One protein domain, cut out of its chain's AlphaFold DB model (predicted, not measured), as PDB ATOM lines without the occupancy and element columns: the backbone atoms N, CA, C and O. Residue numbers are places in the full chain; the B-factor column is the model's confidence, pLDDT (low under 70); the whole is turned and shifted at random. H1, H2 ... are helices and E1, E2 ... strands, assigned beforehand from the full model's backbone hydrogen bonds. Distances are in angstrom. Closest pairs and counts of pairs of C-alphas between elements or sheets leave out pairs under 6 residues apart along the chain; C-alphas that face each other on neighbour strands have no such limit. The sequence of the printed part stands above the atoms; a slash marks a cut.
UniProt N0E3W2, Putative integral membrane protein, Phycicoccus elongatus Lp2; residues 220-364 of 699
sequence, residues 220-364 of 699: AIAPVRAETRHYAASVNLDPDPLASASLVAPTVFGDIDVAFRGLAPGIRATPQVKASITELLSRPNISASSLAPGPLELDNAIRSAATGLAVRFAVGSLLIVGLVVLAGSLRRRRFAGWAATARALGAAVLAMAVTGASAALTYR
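This is residues 220 to 364 of the 699 residues of the protein "Putative integral membrane protein" of Phycicoccus elongatus Lp2 (UniProt N0E3W2). A small, twisted sheet of five strands has a long helical hairpin, H3 and H4, beside it: residues 297 to 313 of H3 run next to edge strand E1, and the end of H4 grazes the sheet. The hairpin makes much of the length of a rod-like outline; near the other end is a loop with the short helices H1 and H2, of which residues 282 to 289 stick out. The printed part has 145 residues, with named elements in the order E1 E2 E3 E4 E5 H1 H2 H3 H4. The sheet is mixed, with order E1, E2, E5, E3, E4, and the class is mixed, helices and strands. The whole is loose, with a radius of gyration of the C-alphas of 20.0 A and spans of 72 by 32 by 26 A.

E1, residues 224 to 227, begins at C-alpha 224 (-0.429, 36.304, 26.618). E2, residues 231 to 237, is 19.4 A long, and E5, residues 267 to 273, is 19.3 A long. E3 is residues 246 to 249 and E4 residues 256 to 260. H1 is residues 277 to 281 and H2 residues 288 to 291. H3, residues 295 to 332, is 55.2 A long and begins at C-alpha 295 (3.867, 29.964, 45.210). H4, residues 338 to 362, is 35.6 A long and ends at C-alpha 362 (5.563, 17.982, 30.194).

In the sheet, E2 and E5 are antiparallel at 161 degrees, with N 234 and O 270 2.9 A apart. E5 and E3 are parallel at 19 degrees, with N 267 and O 246 2.8 A apart. The hairpin E1 and E2 has N 226 and O 233 2.8 A apart, and the hairpin E3 and E4 has N 247 and O 258 2.8 A apart; these N and O pairs are within hydrogen-bond range. H3 is on the sheet, at the sheet's level with a height of 1.5 A; its closest C-alphas to E1 are those of Ala 226 and Ala 305, 5.1 A apart. H3, with residues 310 to 325 alone, touches H4, at a shallow tilt of 27 degrees, opposite ways; the C-alphas of Val 321 and Ala 344 are closest, 5.3 A apart. H4 only grazes the sheet with residues 359 to 362; its closest C-alphas to E4 are those of Phe 260 and Thr 362, 6.2 A apart. H1 and H2 are not on the sheet and touch no helix. O i to N i+4 pairs are within hydrogen-bond range throughout H1, in 33 of 34 in H3 and in 20 of 21 in H4; H2 is too short for one.

The two C-alphas farthest apart are those of Pro 284 and Arg 333, 72.8 A. The printed part has no cut, and no link is long. Mean pLDDT of the printed part is 84.9; it is under 70 at residues 252 to 253, 273 and 275 to 290.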
ATOM      1  N   ALA A 220       2.340  33.052  19.236       88.12
ATOM      2  CA  ALA A 220       3.536  33.859  18.989       88.12
ATOM      3  C   ALA A 220       3.190  35.250  18.428       88.12
ATOM      4  O   ALA A 220       3.776  36.245  18.840       88.12
ATOM      5  N   ILE A 221       2.200  35.334  17.530       88.31
ATOM      6  CA  ILE A 221       1.722  36.607  16.958       88.31
ATOM      7  C   ILE A 221       1.013  37.458  18.017       88.31
ATOM      8  O   ILE A 221       1.156  38.679  18.044       88.31
ATOM      9  N   ALA A 222       0.219  36.821  18.875       90.25
ATOM     10  CA  ALA A 222      -0.531  37.488  19.924       90.25
ATOM     11  C   ALA A 222      -0.190  36.849  21.274       90.25
ATOM     12  O   ALA A 222      -0.959  36.011  21.740       90.25
ATOM     13  N   PRO A 223       0.917  37.224  21.931       90.06
ATOM     14  CA  PRO A 223       1.296  36.631  23.208       90.06
ATOM     15  C   PRO A 223       0.285  36.930  24.326       90.06
ATOM     16  O   PRO A 223      -0.597  37.799  24.229       90.06
ATOM     17  N   VAL A 224       0.379  36.155  25.404       93.81
ATOM     18  CA  VAL A 224      -0.429  36.304  26.618       93.81
ATOM     19  C   VAL A 224       0.386  37.021  27.670       93.81
ATOM     20  O   VAL A 224       1.558  36.728  27.858       93.81
ATOM     21  N   ARG A 225      -0.246  37.924  28.411       91.56
ATOM     22  CA  ARG A 225       0.391  38.570  29.552       91.56
ATOM     23  C   ARG A 225       0.117  37.757  30.816       91.56
ATOM     24  O   ARG A 225      -1.030  37.668  31.249       91.56
ATOM     25  N   ALA A 226       1.154  37.144  31.374       89.50
ATOM     26  CA  ALA A 226       1.140  36.567  32.713       89.50
ATOM     27  C   ALA A 226       1.519  37.657  33.713       89.50
ATOM     28  O   ALA A 226       2.405  38.461  33.430       89.50
ATOM     29  N   GLU A 227       0.871  37.712  34.871       88.19
ATOM     30  CA  GLU A 227       1.122  38.777  35.836       88.19
ATOM     31  C   GLU A 227       1.143  38.269  37.270       88.19
ATOM     32  O   GLU A 227       0.279  37.502  37.687       88.19
ATOM     33  N   THR A 228       2.099  38.789  38.027       85.62
ATOM     34  CA  THR A 228       2.125  38.786  39.488       85.62
ATOM     35  C   THR A 228       1.992  40.238  39.968       85.62
ATOM     36  O   THR A 228       1.765  41.166  39.182       85.62
ATOM     37  N   ARG A 229       2.108  40.485  41.267       82.38
ATOM     38  CA  ARG A 229       2.063  41.805  41.898       82.38
ATOM     39  C   ARG A 229       3.201  42.699  41.411       82.38
ATOM     40  O   ARG A 229       3.020  43.906  41.260       82.38
ATOM     41  N   HIS A 230       4.347  42.084  41.144       74.19
ATOM     42  CA  HIS A 230       5.629  42.746  40.912       74.19
ATOM     43  C   HIS A 230       6.174  42.501  39.499       74.19
ATOM     44  O   HIS A 230       6.870  43.352  38.948       74.19
ATOM     45  N   TYR A 231       5.753  41.419  38.845       77.12
ATOM     46  CA  TYR A 231       6.219  41.050  37.514       77.12
ATOM     47  C   TYR A 231       5.064  40.944  36.528       77.12
ATOM     48  O   TYR A 231       3.918  40.646  36.874       77.12
ATOM     49  N   ALA A 232       5.382  41.176  35.269       83.94
ATOM     50  CA  ALA A 232       4.594  40.730  34.139       83.94
ATOM     51  C   ALA A 232       5.506  39.910  33.227       83.94
ATOM     52  O   ALA A 232       6.710  40.121  33.208       83.94
ATOM     53  N   ALA A 233       4.957  38.982  32.462       86.38
ATOM     54  CA  ALA A 233       5.695  38.299  31.415       86.38
ATOM     55  C   ALA A 233       4.825  38.182  30.170       86.38
ATOM     56  O   ALA A 233       3.627  37.907  30.262       86.38
ATOM     57  N   SER A 234       5.431  38.392  29.009       89.69
ATOM     58  CA  SER A 234       4.831  38.039  27.727       89.69
ATOM     59  C   SER A 234       5.131  36.570  27.457       89.69
ATOM     60  O   SER A 234       6.294  36.201  27.326       89.69
ATOM     61  N   VAL A 235       4.098  35.735  27.411       94.25
ATOM     62  CA  VAL A 235       4.204  34.281  27.274       94.25
ATOM     63  C   VAL A 235       3.590  33.836  25.951       94.25
ATOM     64  O   VAL A 235       2.445  34.181  25.641       94.25
ATOM     65  N   ASN A 236       4.330  33.034  25.192       94.62
ATOM     66  CA  ASN A 236       3.876  32.379  23.969       94.62
ATOM     67  C   ASN A 236       4.455  30.966  23.844       94.62
ATOM     68  O   ASN A 236       5.429  30.619  24.508       94.62
ATOM     69  N   LEU A 237       3.851  30.155  22.973       94.12
ATOM     70  CA  LEU A 237       4.476  28.915  22.526       94.12
ATOM     71  C   LEU A 237       5.521  29.246  21.455       94.12
ATOM     72  O   LEU A 237       5.311  30.154  20.639       94.12
ATOM     73  N   ASP A 238       6.638  28.528  21.472       89.75
ATOM     74  CA  ASP A 238       7.702  28.677  20.488       89.75
ATOM     75  C   ASP A 238       7.254  28.045  19.154       89.75
ATOM     76  O   ASP A 238       6.804  26.893  19.141       89.75
ATOM     77  N   PRO A 239       7.270  28.799  18.038       82.62
ATOM     78  CA  PRO A 239       6.880  28.281  16.733       82.62
ATOM     79  C   PRO A 239       7.902  27.319  16.126       82.62
ATOM     80  O   PRO A 239       7.538  26.646  15.160       82.62
ATOM     81  N   ASP A 240       9.134  27.234  16.649       80.31
ATOM     82  CA  ASP A 240      10.071  26.189  16.238       80.31
ATOM     83  C   ASP A 240       9.541  24.820  16.716       80.31
ATOM     84  O   ASP A 240       9.533  24.543  17.917       80.31
ATOM     85  N   PRO A 241       9.102  23.920  15.808       71.62
ATOM     86  CA  PRO A 241       8.565  22.611  16.190       71.62
ATOM     87  C   PRO A 241       9.600  21.723  16.886       71.62
ATOM     88  O   PRO A 241       9.241  20.702  17.474       71.62
ATOM     89  N   LEU A 242      10.874  22.082  16.779       74.94
ATOM     90  CA  LEU A 242      11.975  21.373  17.383       74.94
ATOM     91  C   LEU A 242      12.457  22.039  18.690       74.94
ATOM     92  O   LEU A 242      13.318  21.474  19.371       74.94
ATOM     93  N   ALA A 243      11.949  23.224  19.045       80.12
ATOM     94  CA  ALA A 243      12.032  23.774  20.394       80.12
ATOM     95  C   ALA A 243      10.908  23.126  21.208       80.12
ATOM     96  O   ALA A 243       9.773  23.601  21.243       80.12
ATOM     97  N   SER A 244      11.199  21.960  21.784       88.00
ATOM     98  CA  SER A 244      10.207  21.138  22.475       88.00
ATOM     99  C   SER A 244      10.603  20.871  23.914       88.00
ATOM    100  O   SER A 244      11.771  20.602  24.181       88.00
ATOM    101  N   ALA A 245       9.613  20.842  24.805       91.62
ATOM    102  CA  ALA A 245       9.796  20.544  26.222       91.62
ATOM    103  C   ALA A 245      10.838  21.457  26.893       91.62
ATOM    104  O   ALA A 245      11.598  21.017  27.750       91.62
ATOM    105  N   SER A 246      10.861  22.733  26.512       93.31
ATOM    106  CA  SER A 246      11.727  23.754  27.097       93.31
ATOM    107  C   SER A 246      10.925  24.994  27.478       93.31
ATOM    108  O   SER A 246       9.896  25.301  26.869       93.31
ATOM    109  N   LEU A 247      11.387  25.706  28.501       92.75
ATOM    110  CA  LEU A 247      10.899  27.024  28.882       92.75
ATOM    111  C   LEU A 247      12.081  27.984  28.887       92.75
ATOM    112  O   LEU A 247      12.955  27.868  29.738       92.75
ATOM    113  N   VAL A 248      12.069  28.947  27.968       91.38
ATOM    114  CA  VAL A 248      13.108  29.971  27.844       91.38
ATOM    115  C   VAL A 248      12.545  31.314  28.293       91.38
ATOM    116  O   VAL A 248      11.565  31.817  27.732       91.38
ATOM    117  N   ALA A 249      13.166  31.913  29.302       88.00
ATOM    118  CA  ALA A 249      12.863  33.251  29.778       88.00
ATOM    119  C   ALA A 249      14.060  34.176  29.524       88.00
ATOM    120  O   ALA A 249      14.968  34.238  30.356       88.00
ATOM    121  N   PRO A 250      14.085  34.876  28.374       83.44
ATOM    122  CA  PRO A 250      15.208  35.729  28.030       83.44
ATOM    123  C   PRO A 250      15.193  37.017  28.847       83.44
ATOM    124  O   PRO A 250      14.132  37.625  29.025       83.44
ATOM    125  N   THR A 251      16.354  37.462  29.323       76.62
ATOM    126  CA  THR A 251      16.468  38.684  30.135       76.62
ATOM    127  C   THR A 251      17.648  39.538  29.685       76.62
ATOM    128  O   THR A 251      18.566  39.072  29.023       76.62
ATOM    129  N   VAL A 252      17.654  40.815  30.080       68.75
ATOM    130  CA  VAL A 252      18.746  41.748  29.744       68.75
ATOM    131  C   VAL A 252      20.085  41.331  30.372       68.75
ATOM    132  O   VAL A 252      21.137  41.737  29.894       68.75
ATOM    133  N   PHE A 253      20.062  40.517  31.432       69.69
ATOM    134  CA  PHE A 253      21.262  40.094  32.162       69.69
ATOM    135  C   PHE A 253      21.642  38.631  31.916       69.69
ATOM    136  O   PHE A 253      22.519  38.113  32.608       69.69
ATOM    137  N   GLY A 254      20.994  37.986  30.944       74.00
ATOM    138  CA  GLY A 254      21.165  36.576  30.610       74.00
ATOM    139  C   GLY A 254      19.850  35.808  30.627       74.00
ATOM    140  O   GLY A 254      18.844  36.264  31.171       74.00
ATOM    141  N   ASP A 255      19.846  34.639  30.013       84.31
ATOM    142  CA  ASP A 255      18.646  33.847  29.790       84.31
ATOM    143  C   ASP A 255      18.491  32.783  30.875       84.31
ATOM    144  O   ASP A 255      19.470  32.283  31.433       84.31
ATOM    145  N   ILE A 256      17.240  32.429  31.162       86.75
ATOM    146  CA  ILE A 256      16.892  31.255  31.962       86.75
ATOM    147  C   ILE A 256      16.309  30.215  31.011       86.75
ATOM    148  O   ILE A 256      15.318  30.496  30.339       86.75
ATOM    149  N   ASP A 257      16.879  29.018  30.988       89.94
ATOM    150  CA  ASP A 257      16.357  27.878  30.233       89.94
ATOM    151  C   ASP A 257      16.040  26.724  31.185       89.94
ATOM    152  O   ASP A 257      16.880  26.290  31.972       89.94
ATOM    153  N   VAL A 258      14.812  26.223  31.127       91.25
ATOM    154  CA  VAL A 258      14.377  25.040  31.864       91.25
ATOM    155  C   VAL A 258      14.019  23.943  30.873       91.25
ATOM    156  O   VAL A 258      13.044  24.056  30.128       91.25
ATOM    157  N   ALA A 259      14.762  22.841  30.918       90.56
ATOM    158  CA  ALA A 259      14.514  21.662  30.098       90.56
ATOM    159  C   ALA A 259      13.617  20.662  30.834       90.56
ATOM    160  O   ALA A 259      13.865  20.324  31.992       90.56
ATOM    161  N   PHE A 260      12.637  20.084  30.145       91.00
ATOM    162  CA  PHE A 260      11.685  19.114  30.685       91.00
ATOM    163  C   PHE A 260      11.749  17.781  29.935       91.00
ATOM    164  O   PHE A 260      12.094  17.713  28.757       91.00
ATOM    165  N   ARG A 261      11.341  16.699  30.600       87.81
ATOM    166  CA  ARG A 261      11.074  15.414  29.945       87.81
ATOM    167  C   ARG A 261       9.690  15.454  29.292       87.81
ATOM    168  O   ARG A 261       8.692  15.789  29.927       87.81
ATOM    169  N   GLY A 262       9.613  15.068  28.021       88.00
ATOM    170  CA  GLY A 262       8.350  14.907  27.300       88.00
ATOM    171  C   GLY A 262       8.347  15.562  25.925       88.00
ATOM    172  O   GLY A 262       9.395  15.820  25.344       88.00
ATOM    173  N   LEU A 263       7.147  15.778  25.384       89.12
ATOM    174  CA  LEU A 263       6.930  16.280  24.028       89.12
ATOM    175  C   LEU A 263       5.824  17.336  24.045       89.12
ATOM    176  O   LEU A 263       4.645  17.032  23.870       89.12
ATOM    177  N   ALA A 264       6.194  18.593  24.242       92.94
ATOM    178  CA  ALA A 264       5.281  19.730  24.151       92.94
ATOM    179  C   ALA A 264       5.945  20.867  23.369       92.94
ATOM    180  O   ALA A 264       7.171  20.948  23.396       92.94
ATOM    181  N   PRO A 265       5.181  21.746  22.691       93.38
ATOM    182  CA  PRO A 265       5.751  22.958  22.102       93.38
ATOM    183  C   PRO A 265       6.455  23.775  23.183       93.38
ATOM    184  O   PRO A 265       5.884  23.918  24.270       93.38
ATOM    185  N   GLY A 266       7.653  24.282  22.896       93.56
ATOM    186  CA  GLY A 266       8.442  25.112  23.802       93.56
ATOM    187  C   GLY A 266       7.667  26.337  24.281       93.56
ATOM    188  O   GLY A 266       6.719  26.782  23.633       93.56
ATOM    189  N   ILE A 267       8.044  26.874  25.435       94.69
ATOM    190  CA  ILE A 267       7.464  28.092  26.001       94.69
ATOM    191  C   ILE A 267       8.527  29.180  25.992       94.69
ATOM    192  O   ILE A 267       9.625  28.989  26.507       94.69
ATOM    193  N   ARG A 268       8.169  30.355  25.477       92.50
ATOM    194  CA  ARG A 268       8.962  31.571  25.637       92.50
ATOM    195  C   ARG A 268       8.229  32.517  26.575       92.50
ATOM    196  O   ARG A 268       7.053  32.810  26.362       92.50
ATOM    197  N   ALA A 269       8.906  32.965  27.627       90.50
ATOM    198  CA  ALA A 269       8.341  33.836  28.650       90.50
ATOM    199  C   ALA A 269       9.252  35.045  28.874       90.50
ATOM    200  O   ALA A 269      10.189  34.974  29.655       90.50
ATOM    201  N   THR A 270       8.988  36.164  28.205       86.81
ATOM    202  CA  THR A 270       9.802  37.382  28.331       86.81
ATOM    203  C   THR A 270       9.356  38.186  29.556       86.81
ATOM    204  O   THR A 270       8.271  38.783  29.512       86.81
ATOM    205  N   PRO A 271      10.136  38.211  30.651       81.12
ATOM    206  CA  PRO A 271       9.764  38.894  31.876       81.12
ATOM    207  C   PRO A 271       9.923  40.413  31.743       81.12
ATOM    208  O   PRO A 271      10.750  40.929  30.995       81.12
ATOM    209  N   GLN A 272       9.103  41.136  32.495       76.06
ATOM    210  CA  GLN A 272       9.064  42.586  32.604       76.06
ATOM    211  C   GLN A 272       8.754  42.970  34.052       76.06
ATOM    212  O   GLN A 272       7.899  42.376  34.713       76.06
ATOM    213  N   VAL A 273       9.423  44.005  34.545       69.62
ATOM    214  CA  VAL A 273       9.197  44.538  35.891       69.62
ATOM    215  C   VAL A 273       8.051  45.555  35.847       69.62
ATOM    216  O   VAL A 273       8.013  46.420  34.971       69.62
ATOM    217  N   LYS A 274       7.081  45.454  36.768       73.38
ATOM    218  CA  LYS A 274       5.949  46.397  36.827       73.38
ATOM    219  C   LYS A 274       6.372  47.733  37.440       73.38
ATOM    220  O   LYS A 274       7.144  47.771  38.388       73.38
ATOM    221  N   ALA A 275       5.781  48.836  36.974       62.56
ATOM    222  CA  ALA A 275       6.078  50.179  37.489       62.56
ATOM    223  C   ALA A 275       5.788  50.348  38.998       62.56
ATOM    224  O   ALA A 275       6.470  51.123  39.666       62.56
ATOM    225  N   SER A 276       4.838  49.576  39.548       60.59
ATOM    226  CA  SER A 276       4.453  49.571  40.973       60.59
ATOM    227  C   SER A 276       5.590  49.211  41.936       60.59
ATOM    228  O   SER A 276       5.482  49.441  43.136       60.59
ATOM    229  N   ILE A 277       6.694  48.663  41.428       58.16
ATOM    230  CA  ILE A 277       7.885  48.339  42.215       58.16
ATOM    231  C   ILE A 277       8.646  49.590  42.668       58.16
ATOM    232  O   ILE A 277       9.225  49.577  43.751       58.16
ATOM    233  N   THR A 278       8.616  50.682  41.896       57.81
ATOM    234  CA  THR A 278       9.309  51.937  42.258       57.81
ATOM    235  C   THR A 278       8.830  52.503  43.599       57.81
ATOM    236  O   THR A 278       9.625  53.030  44.372       57.81
ATOM    237  N   GLU A 279       7.551  52.304  43.926       60.06
ATOM    238  CA  GLU A 279       6.947  52.715  45.194       60.06
ATOM    239  C   GLU A 279       7.401  51.842  46.376       60.06
ATOM    240  O   GLU A 279       7.586  52.338  47.487       60.06
ATOM    241  N   LEU A 280       7.647  50.549  46.145       58.44
ATOM    242  CA  LEU A 280       8.181  49.642  47.160       58.44
ATOM    243  C   LEU A 280       9.653  49.930  47.433       58.44
ATOM    244  O   LEU A 280      10.018  50.136  48.580       58.44
ATOM    245  N   LEU A 281      10.477  50.038  46.398       57.53
ATOM    246  CA  LEU A 281      11.921  50.269  46.530       57.53
ATOM    247  C   LEU A 281      12.283  51.612  47.174       57.53
ATOM    248  O   LEU A 281      13.402  51.793  47.642       57.53
ATOM    249  N   SER A 282      11.336  52.553  47.213       61.59
ATOM    250  CA  SER A 282      11.471  53.801  47.967       61.59
ATOM    251  C   SER A 282      11.401  53.608  49.491       61.59
ATOM    252  O   SER A 282      11.716  54.527  50.249       61.59
ATOM    253  N   ARG A 283      10.998  52.419  49.959       64.62
ATOM    254  CA  ARG A 283      10.917  52.073  51.379       64.62
ATOM    255  C   ARG A 283      12.266  51.531  51.867       64.62
ATOM    256  O   ARG A 283      12.851  50.675  51.207       64.62
ATOM    257  N   PRO A 284      12.755  51.971  53.037       55.75
ATOM    258  CA  PRO A 284      13.961  51.401  53.623       55.75
ATOM    259  C   PRO A 284      13.757  49.915  53.978       55.75
ATOM    260  O   PRO A 284      12.692  49.538  54.465       55.75
ATOM    261  N   ASN A 285      14.804  49.100  53.784       58.44
ATOM    262  CA  ASN A 285      14.912  47.685  54.187       58.44
ATOM    263  C   ASN A 285      14.027  46.672  53.425       58.44
ATOM    264  O   ASN A 285      13.455  45.769  54.038       58.44
ATOM    265  N   ILE A 286      13.914  46.781  52.100       61.41
ATOM    266  CA  ILE A 286      13.294  45.728  51.277       61.41
ATOM    267  C   ILE A 286      14.305  44.618  50.979       61.41
ATOM    268  O   ILE A 286      15.367  44.886  50.431       61.41
ATOM    269  N   SER A 287      13.955  43.372  51.308       61.81
ATOM    270  CA  SER A 287      14.733  42.179  50.953       61.81
ATOM    271  C   SER A 287      14.275  41.588  49.616       61.81
ATOM    272  O   SER A 287      13.080  41.622  49.301       61.81
ATOM    273  N   ALA A 288      15.181  40.938  48.875       62.19
ATOM    274  CA  ALA A 288      14.846  40.184  47.659       62.19
ATOM    275  C   ALA A 288      13.702  39.164  47.868       62.19
ATOM    276  O   ALA A 288      12.848  38.987  47.001       62.19
ATOM    277  N   SER A 289      13.607  38.551  49.055       62.84
ATOM    278  CA  SER A 289      12.529  37.613  49.409       62.84
ATOM    279  C   SER A 289      11.136  38.251  49.467       62.84
ATOM    280  O   SER A 289      10.147  37.579  49.192       62.84
ATOM    281  N   SER A 290      11.040  39.544  49.790       67.19
ATOM    282  CA  SER A 290       9.764  40.276  49.806       67.19
ATOM    283  C   SER A 290       9.277  40.669  48.407       67.19
ATOM    284  O   SER A 290       8.096  40.964  48.220       67.19
ATOM    285  N   LEU A 291      10.188  40.644  47.428       70.75
ATOM    286  CA  LEU A 291       9.929  40.915  46.017       70.75
ATOM    287  C   LEU A 291       9.676  39.632  45.220       70.75
ATOM    288  O   LEU A 291       9.169  39.718  44.104       70.75
ATOM    289  N   ALA A 292      10.004  38.456  45.763       73.12
ATOM    290  CA  ALA A 292       9.751  37.171  45.121       73.12
ATOM    291  C   ALA A 292       8.238  36.862  45.092       73.12
ATOM    292  O   ALA A 292       7.557  37.025  46.110       73.12
ATOM    293  N   PRO A 293       7.683  36.411  43.952       79.88
ATOM    294  CA  PRO A 293       6.281  36.016  43.889       79.88
ATOM    295  C   PRO A 293       6.042  34.776  44.756       79.88
ATOM    296  O   PRO A 293       6.810  33.815  44.718       79.88
ATOM    297  N   GLY A 294       4.949  34.775  45.521       80.69
ATOM    298  CA  GLY A 294       4.589  33.613  46.336       80.69
ATOM    299  C   GLY A 294       4.166  32.406  45.475       80.69
ATOM    300  O   GLY A 294       3.686  32.600  44.355       80.69
ATOM    301  N   PRO A 295       4.231  31.158  45.985       81.56
ATOM    302  CA  PRO A 295       3.867  29.964  45.210       81.56
ATOM    303  C   PRO A 295       2.443  30.011  44.627       81.56
ATOM    304  O   PRO A 295       2.242  29.745  43.446       81.56
ATOM    305  N   LEU A 296       1.459  30.437  45.431       85.31
ATOM    306  CA  LEU A 296       0.060  30.581  45.000       85.31
ATOM    307  C   LEU A 296      -0.126  31.665  43.934       85.31
ATOM    308  O   LEU A 296      -0.966  31.550  43.043       85.31
ATOM    309  N   GLU A 297       0.639  32.748  44.043       85.62
ATOM    310  CA  GLU A 297       0.613  33.847  43.086       85.62
ATOM    311  C   GLU A 297       1.190  33.407  41.740       85.62
ATOM    312  O   GLU A 297       0.581  33.659  40.698       85.62
ATOM    313  N   LEU A 298       2.310  32.683  41.770       85.69
ATOM    314  CA  LEU A 298       2.922  32.091  40.590       85.69
ATOM    315  C   LEU A 298       1.990  31.059  39.932       85.69
ATOM    316  O   LEU A 298       1.797  31.104  38.719       85.69
ATOM    317  N   ASP A 299       1.334  30.195  40.711       87.06
ATOM    318  CA  ASP A 299       0.360  29.225  40.192       87.06
ATOM    319  C   ASP A 299      -0.841  29.902  39.515       87.06
ATOM    320  O   ASP A 299      -1.300  29.460  38.455       87.06
ATOM    321  N   ASN A 300      -1.345  30.998  40.089       89.75
ATOM    322  CA  ASN A 300      -2.426  31.779  39.489       89.75
ATOM    323  C   ASN A 300      -1.980  32.461  38.187       89.75
ATOM    324  O   ASN A 300      -2.724  32.433  37.201       89.75
ATOM    325  N   ALA A 301      -0.768  33.023  38.156       90.12
ATOM    326  CA  ALA A 301      -0.187  33.619  36.956       90.12
ATOM    327  C   ALA A 301      -0.015  32.577  35.838       90.12
ATOM    328  O   ALA A 301      -0.431  32.821  34.704       90.12
ATOM    329  N   ILE A 302       0.508  31.389  36.169       90.38
ATOM    330  CA  ILE A 302       0.669  30.260  35.240       90.38
ATOM    331  C   ILE A 302      -0.691  29.800  34.709       90.38
ATOM    332  O   ILE A 302      -0.855  29.632  33.502       90.38
ATOM    333  N   ARG A 303      -1.697  29.631  35.578       91.44
ATOM    334  CA  ARG A 303      -3.044  29.207  35.162       91.44
ATOM    335  C   ARG A 303      -3.686  30.224  34.222       91.44
ATOM    336  O   ARG A 303      -4.237  29.840  33.191       91.44
ATOM    337  N   SER A 304      -3.592  31.509  34.558       92.44
ATOM    338  CA  SER A 304      -4.082  32.598  33.709       92.44
ATOM    339  C   SER A 304      -3.397  32.573  32.339       92.44
ATOM    340  O   SER A 304      -4.076  32.517  31.309       92.44
ATOM    341  N   ALA A 305      -2.064  32.477  32.314       93.19
ATOM    342  CA  ALA A 305      -1.286  32.379  31.083       93.19
ATOM    343  C   ALA A 305      -1.700  31.167  30.235       93.19
ATOM    344  O   ALA A 305      -2.004  31.318  29.052       93.19
ATOM    345  N   ALA A 306      -1.810  29.986  30.848       93.81
ATOM    346  CA  ALA A 306      -2.219  28.753  30.182       93.81
ATOM    347  C   ALA A 306      -3.616  28.869  29.551       93.81
ATOM    348  O   ALA A 306      -3.806  28.488  28.394       93.81
ATOM    349  N   THR A 307      -4.591  29.451  30.262       94.12
ATOM    350  CA  THR A 307      -5.932  29.685  29.696       94.12
ATOM    351  C   THR A 307      -5.904  30.680  28.536       94.12
ATOM    352  O   THR A 307      -6.523  30.435  27.499       94.12
ATOM    353  N   GLY A 308      -5.133  31.765  28.654       94.75
ATOM    354  CA  GLY A 308      -4.964  32.738  27.579       94.75
ATOM    355  C   GLY A 308      -4.317  32.135  26.331       94.75
ATOM    356  O   GLY A 308      -4.735  32.462  25.215       94.75
ATOM    357  N   LEU A 309      -3.338  31.241  26.513       95.31
ATOM    358  CA  LEU A 309      -2.651  30.535  25.431       95.31
ATOM    359  C   LEU A 309      -3.609  29.567  24.748       95.31
ATOM    360  O   LEU A 309      -3.709  29.579  23.524       95.31
ATOM    361  N   ALA A 310      -4.375  28.799  25.527       95.81
ATOM    362  CA  ALA A 310      -5.377  27.875  25.003       95.81
ATOM    363  C   ALA A 310      -6.420  28.591  24.129       95.81
ATOM    364  O   ALA A 310      -6.773  28.093  23.060       95.81
ATOM    365  N   VAL A 311      -6.869  29.788  24.531       96.31
ATOM    366  CA  VAL A 311      -7.805  30.601  23.733       96.31
ATOM    367  C   VAL A 311      -7.175  31.051  22.412       96.31
ATOM    368  O   VAL A 311      -7.784  30.875  21.358       96.31
ATOM    369  N   ARG A 312      -5.956  31.600  22.427       95.75
ATOM    370  CA  ARG A 312      -5.263  32.052  21.199       95.75
ATOM    371  C   ARG A 312      -4.944  30.899  20.257       95.75
ATOM    372  O   ARG A 312      -5.149  31.016  19.052       95.75
ATOM    373  N   PHE A 313      -4.526  29.769  20.816       96.56
ATOM    374  CA  PHE A 313      -4.320  28.537  20.072       96.56
ATOM    375  C   PHE A 313      -5.618  28.071  19.399       96.56
ATOM    376  O   PHE A 313      -5.613  27.705  18.220       96.56
ATOM    377  N   ALA A 314      -6.746  28.121  20.118       96.62
ATOM    378  CA  ALA A 314      -8.056  27.786  19.570       96.62
ATOM    379  C   ALA A 314      -8.444  28.730  18.422       96.62
ATOM    380  O   ALA A 314      -8.877  28.263  17.372       96.62
ATOM    381  N   VAL A 315      -8.229  30.041  18.579       95.75
ATOM    382  CA  VAL A 315      -8.461  31.031  17.512       95.75
ATOM    383  C   VAL A 315      -7.614  30.710  16.276       95.75
ATOM    384  O   VAL A 315      -8.162  30.624  15.179       95.75
ATOM    385  N   GLY A 316      -6.314  30.445  16.446       93.50
ATOM    386  CA  GLY A 316      -5.425  30.032  15.353       93.50
ATOM    387  C   GLY A 316      -5.893  28.753  14.653       93.50
ATOM    388  O   GLY A 316      -5.950  28.690  13.425       93.50
ATOM    389  N   SER A 317      -6.329  27.756  15.422       94.50
ATOM    390  CA  SER A 317      -6.888  26.508  14.886       94.50
ATOM    391  C   SER A 317      -8.180  26.741  14.088       94.50
ATOM    392  O   SER A 317      -8.378  26.153  13.023       94.50
ATOM    393  N   LEU A 318      -9.062  27.628  14.561       95.44
ATOM    394  CA  LEU A 318     -10.323  27.954  13.886       95.44
ATOM    395  C   LEU A 318     -10.113  28.672  12.543       95.44
ATOM    396  O   LEU A 318     -10.920  28.479  11.631       95.44
ATOM    397  N   LEU A 319      -9.019  29.424  12.372       92.81
ATOM    398  CA  LEU A 319      -8.657  30.006  11.072       92.81
ATOM    399  C   LEU A 319      -8.422  28.915  10.016       92.81
ATOM    400  O   LEU A 319      -8.947  29.008   8.904       92.81
ATOM    401  N   ILE A 320      -7.716  27.836  10.373       92.88
ATOM    402  CA  ILE A 320      -7.510  26.683   9.482       92.88
ATOM    403  C   ILE A 320      -8.826  25.976   9.172       92.88
ATOM    404  O   ILE A 320      -9.081  25.634   8.015       92.88
ATOM    405  N   VAL A 321      -9.703  25.807  10.166       91.88
ATOM    406  CA  VAL A 321     -11.051  25.260   9.940       91.88
ATOM    407  C   VAL A 321     -11.803  26.092   8.897       91.88
ATOM    408  O   VAL A 321     -12.345  25.530   7.940       91.88
ATOM    409  N   GLY A 322     -11.785  27.421   9.033       89.81
ATOM    410  CA  GLY A 322     -12.386  28.351   8.077       89.81
ATOM    411  C   GLY A 322     -11.805  28.210   6.669       89.81
ATOM    412  O   GLY A 322     -12.561  28.061   5.707       89.81
ATOM    413  N   LEU A 323     -10.475  28.166   6.541       89.81
ATOM    414  CA  LEU A 323      -9.779  28.011   5.258       89.81
ATOM    415  C   LEU A 323     -10.091  26.674   4.575       89.81
ATOM    416  O   LEU A 323     -10.359  26.644   3.373       89.81
ATOM    417  N   VAL A 324     -10.124  25.569   5.324       88.06
ATOM    418  CA  VAL A 324     -10.465  24.241   4.790       88.06
ATOM    419  C   VAL A 324     -11.910  24.205   4.286       88.06
ATOM    420  O   VAL A 324     -12.182  23.673   3.203       88.06
ATOM    421  N   VAL A 325     -12.848  24.790   5.038       88.62
ATOM    422  CA  VAL A 325     -14.260  24.881   4.633       88.62
ATOM    423  C   VAL A 325     -14.424  25.794   3.417       88.62
ATOM    424  O   VAL A 325     -15.147  25.430   2.483       88.62
ATOM    425  N   LEU A 326     -13.727  26.932   3.379       87.00
ATOM    426  CA  LEU A 326     -13.743  27.873   2.260       87.00
ATOM    427  C   LEU A 326     -13.179  27.234   0.989       87.00
ATOM    428  O   LEU A 326     -13.871  27.187  -0.027       87.00
ATOM    429  N   ALA A 327     -11.980  26.651   1.048       83.12
ATOM    430  CA  ALA A 327     -11.361  25.957  -0.080       83.12
ATOM    431  C   ALA A 327     -12.235  24.793  -0.576       83.12
ATOM    432  O   ALA A 327     -12.437  24.606  -1.780       83.12
ATOM    433  N   GLY A 328     -12.823  24.031   0.353       82.06
ATOM    434  CA  GLY A 328     -13.781  22.976   0.038       82.06
ATOM    435  C   GLY A 328     -15.036  23.492  -0.669       82.06
ATOM    436  O   GLY A 328     -15.534  22.823  -1.582       82.06
ATOM    437  N   SER A 329     -15.524  24.670  -0.274       82.19
ATOM    438  CA  SER A 329     -16.723  25.300  -0.833       82.19
ATOM    439  C   SER A 329     -16.458  25.905  -2.212       82.19
ATOM    440  O   SER A 329     -17.213  25.647  -3.150       82.19
ATOM    441  N   LEU A 330     -15.330  26.602  -2.380       81.62
ATOM    442  CA  LEU A 330     -14.864  27.138  -3.664       81.62
ATOM    443  C   LEU A 330     -14.665  26.018  -4.691       81.62
ATOM    444  O   LEU A 330     -15.165  26.102  -5.812       81.62
ATOM    445  N   ARG A 331     -14.037  24.904  -4.288       78.38
ATOM    446  CA  ARG A 331     -13.843  23.736  -5.161       78.38
ATOM    447  C   ARG A 331     -15.161  23.112  -5.620       78.38
ATOM    448  O   ARG A 331     -15.237  22.583  -6.726       78.38
ATOM    449  N   ARG A 332     -16.187  23.117  -4.766       77.31
ATOM    450  CA  ARG A 332     -17.510  22.559  -5.087       77.31
ATOM    451  C   ARG A 332     -18.448  23.578  -5.736       77.31
ATOM    452  O   ARG A 332     -19.535  23.174  -6.138       77.31
ATOM    453  N   ARG A 333     -18.050  24.858  -5.820       79.75
ATOM    454  CA  ARG A 333     -18.900  26.010  -6.182       79.75
ATOM    455  C   ARG A 333     -20.207  26.095  -5.372       79.75
ATOM    456  O   ARG A 333     -21.197  26.646  -5.835       79.75
ATOM    457  N   ARG A 334     -20.217  25.505  -4.176       79.81
ATOM    458  CA  ARG A 334     -21.329  25.471  -3.215       79.81
ATOM    459  C   ARG A 334     -20.776  25.130  -1.840       79.81
ATOM    460  O   ARG A 334     -19.707  24.523  -1.760       79.81
ATOM    461  N   PHE A 335     -21.512  25.450  -0.779       78.81
ATOM    462  CA  PHE A 335     -21.103  25.142   0.593       78.81
ATOM    463  C   PHE A 335     -20.665  23.673   0.743       78.81
ATOM    464  O   PHE A 335     -21.358  22.749   0.307       78.81
ATOM    465  N   ALA A 336     -19.491  23.454   1.345       74.25
ATOM    466  CA  ALA A 336     -18.876  22.131   1.477       74.25
ATOM    467  C   ALA A 336     -19.710  21.134   2.311       74.25
ATOM    468  O   ALA A 336     -19.496  19.919   2.189       74.25
ATOM    469  N   GLY A 337     -20.670  21.642   3.094       82.12
ATOM    470  CA  GLY A 337     -21.625  20.892   3.908       82.12
ATOM    471  C   GLY A 337     -21.186  20.751   5.367       82.12
ATOM    472  O   GLY A 337     -19.992  20.686   5.660       82.12
ATOM    473  N   TRP A 338     -22.157  20.624   6.278       84.81
ATOM    474  CA  TRP A 338     -21.931  20.502   7.727       84.81
ATOM    475  C   TRP A 338     -20.986  19.358   8.116       84.81
ATOM    476  O   TRP A 338     -20.172  19.503   9.021       84.81
ATOM    477  N   ALA A 339     -20.997  18.251   7.371       83.94
ATOM    478  CA  ALA A 339     -20.087  17.127   7.594       83.94
ATOM    479  C   ALA A 339     -18.605  17.439   7.279       83.94
ATOM    480  O   ALA A 339     -17.710  16.722   7.727       83.94
ATOM    481  N   ALA A 340     -18.304  18.449   6.455       83.94
ATOM    482  CA  ALA A 340     -16.929  18.902   6.233       83.94
ATOM    483  C   ALA A 340     -16.464  19.804   7.378       83.94
ATOM    484  O   ALA A 340     -15.378  19.583   7.910       83.94
ATOM    485  N   THR A 341     -17.329  20.729   7.797       89.50
ATOM    486  CA  THR A 341     -17.123  21.596   8.959       89.50
ATOM    487  C   THR A 341     -16.903  20.786  10.234       89.50
ATOM    488  O   THR A 341     -15.902  20.986  10.907       89.50
ATOM    489  N   ALA A 342     -17.764  19.803  10.521       91.75
ATOM    490  CA  ALA A 342     -17.648  18.951  11.706       91.75
ATOM    491  C   ALA A 342     -16.327  18.164  11.743       91.75
ATOM    492  O   ALA A 342     -15.724  18.023  12.799       91.75
ATOM    493  N   ARG A 343     -15.831  17.693  10.588       90.62
ATOM    494  CA  ARG A 343     -14.526  17.012  10.512       90.62
ATOM    495  C   ARG A 343     -13.355  17.961  10.750       90.62
ATOM    496  O   ARG A 343     -12.418  17.577  11.435       90.62
ATOM    497  N   ALA A 344     -13.399  19.169  10.193       91.50
ATOM    498  CA  ALA A 344     -12.359  20.169  10.424       91.50
ATOM    499  C   ALA A 344     -12.357  20.647  11.888       91.50
ATOM    500  O   ALA A 344     -11.298  20.720  12.502       91.50
ATOM    501  N   LEU A 345     -13.537  20.861  12.481       95.81
ATOM    502  CA  LEU A 345     -13.685  21.141  13.911       95.81
ATOM    503  C   LEU A 345     -13.163  19.989  14.773       95.81
ATOM    504  O   LEU A 345     -12.413  20.232  15.709       95.81
ATOM    505  N   GLY A 346     -13.483  18.739  14.430       96.38
ATOM    506  CA  GLY A 346     -12.933  17.571  15.122       96.38
ATOM    507  C   GLY A 346     -11.402  17.511  15.059       96.38
ATOM    508  O   GLY A 346     -10.768  17.141  16.040       96.38
ATOM    509  N   ALA A 347     -10.800  17.924  13.940       95.94
ATOM    510  CA  ALA A 347      -9.347  17.999  13.797       95.94
ATOM    511  C   ALA A 347      -8.739  19.114  14.667       95.94
ATOM    512  O   ALA A 347      -7.698  18.900  15.281       95.94
ATOM    513  N   ALA A 348      -9.403  20.270  14.770       96.81
ATOM    514  CA  ALA A 348      -9.006  21.342  15.683       96.81
ATOM    515  C   ALA A 348      -9.117  20.917  17.158       96.81
ATOM    516  O   ALA A 348      -8.185  21.138  17.923       96.81
ATOM    517  N   VAL A 349     -10.206  20.241  17.545       97.56
ATOM    518  CA  VAL A 349     -10.375  19.694  18.903       97.56
ATOM    519  C   VAL A 349      -9.291  18.668  19.216       97.56
ATOM    520  O   VAL A 349      -8.724  18.710  20.301       97.56
ATOM    521  N   LEU A 350      -8.959  17.780  18.271       97.06
ATOM    522  CA  LEU A 350      -7.863  16.828  18.452       97.06
ATOM    523  C   LEU A 350      -6.521  17.545  18.640       97.06
ATOM    524  O   LEU A 350      -5.785  17.194  19.555       97.06
ATOM    525  N   ALA A 351      -6.217  18.551  17.815       95.56
ATOM    526  CA  ALA A 351      -4.995  19.344  17.945       95.56
ATOM    527  C   ALA A 351      -4.903  20.009  19.327       95.56
ATOM    528  O   ALA A 351      -3.897  19.869  20.013       95.56
ATOM    529  N   MET A 352      -5.987  20.649  19.776       95.75
ATOM    530  CA  MET A 352      -6.068  21.259  21.105       95.75
ATOM    531  C   MET A 352      -5.908  20.234  22.230       95.75
ATOM    532  O   MET A 352      -5.178  20.488  23.183       95.75
ATOM    533  N   ALA A 353      -6.577  19.082  22.134       96.31
ATOM    534  CA  ALA A 353      -6.521  18.041  23.154       96.31
ATOM    535  C   ALA A 353      -5.121  17.425  23.255       96.31
ATOM    536  O   ALA A 353      -4.609  17.274  24.359       96.31
ATOM    537  N   VAL A 354      -4.487  17.113  22.120       95.12
ATOM    538  CA  VAL A 354      -3.134  16.544  22.079       95.12
ATOM    539  C   VAL A 354      -2.115  17.549  22.605       95.12
ATOM    540  O   VAL A 354      -1.368  17.207  23.514       95.12
ATOM    541  N   THR A 355      -2.110  18.790  22.106       93.81
ATOM    542  CA  THR A 355      -1.164  19.820  22.564       93.81
ATOM    543  C   THR A 355      -1.395  20.205  24.025       93.81
ATOM    544  O   THR A 355      -0.440  20.357  24.780       93.81
ATOM    545  N   GLY A 356      -2.652  20.336  24.457       94.00
ATOM    546  CA  GLY A 356      -2.986  20.650  25.846       94.00
ATOM    547  C   GLY A 356      -2.596  19.530  26.810       94.00
ATOM    548  O   GLY A 356      -1.998  19.799  27.850       94.00
ATOM    549  N   ALA A 357      -2.879  18.272  26.453       94.50
ATOM    550  CA  ALA A 357      -2.457  17.118  27.242       94.50
ATOM    551  C   ALA A 357      -0.931  17.004  27.291       94.50
ATOM    552  O   ALA A 357      -0.375  16.762  28.358       94.50
ATOM    553  N   SER A 358      -0.251  17.223  26.164       94.12
ATOM    554  CA  SER A 358       1.203  17.128  26.109       94.12
ATOM    555  C   SER A 358       1.874  18.225  26.942       94.12
ATOM    556  O   SER A 358       2.726  17.917  27.768       94.12
ATOM    557  N   ALA A 359       1.398  19.471  26.864       93.56
ATOM    558  CA  ALA A 359       1.855  20.560  27.726       93.56
ATOM    559  C   ALA A 359       1.604  20.279  29.220       93.56
ATOM    560  O   ALA A 359       2.492  20.489  30.042       93.56
ATOM    561  N   ALA A 360       0.427  19.757  29.584       91.94
ATOM    562  CA  ALA A 360       0.085  19.445  30.975       91.94
ATOM    563  C   ALA A 360       0.878  18.261  31.563       91.94
ATOM    564  O   ALA A 360       0.998  18.146  32.787       91.94
ATOM    565  N   LEU A 361       1.373  17.359  30.714       93.25
ATOM    566  CA  LEU A 361       2.234  16.244  31.109       93.25
ATOM    567  C   LEU A 361       3.709  16.653  31.172       93.25
ATOM    568  O   LEU A 361       4.413  16.158  32.041       93.25
ATOM    569  N   THR A 362       4.159  17.553  30.293       93.19
ATOM    570  CA  THR A 362       5.563  17.982  30.194       93.19
ATOM    571  C   THR A 362       5.930  19.088  31.183       93.19
ATOM    572  O   THR A 362       6.956  18.986  31.845       93.19
ATOM    573  N   TYR A 363       5.109  20.130  31.339       91.56
ATOM    574  CA  TYR A 363       5.454  21.308  32.150       91.56
ATOM    575  C   TYR A 363       5.107  21.143  33.630       91.56
ATOM    576  O   TYR A 363       4.391  21.957  34.221       91.56
ATOM    577  N   ARG A 364       5.615  20.069  34.232       88.38
ATOM    578  CA  ARG A 364       5.494  19.807  35.667       88.38
ATOM    579  C   ARG A 364       6.858  19.907  36.352       88.38
ATOM    580  O   ARG A 364       7.854  19.551  35.724       88.38
TER     581      ARG A 364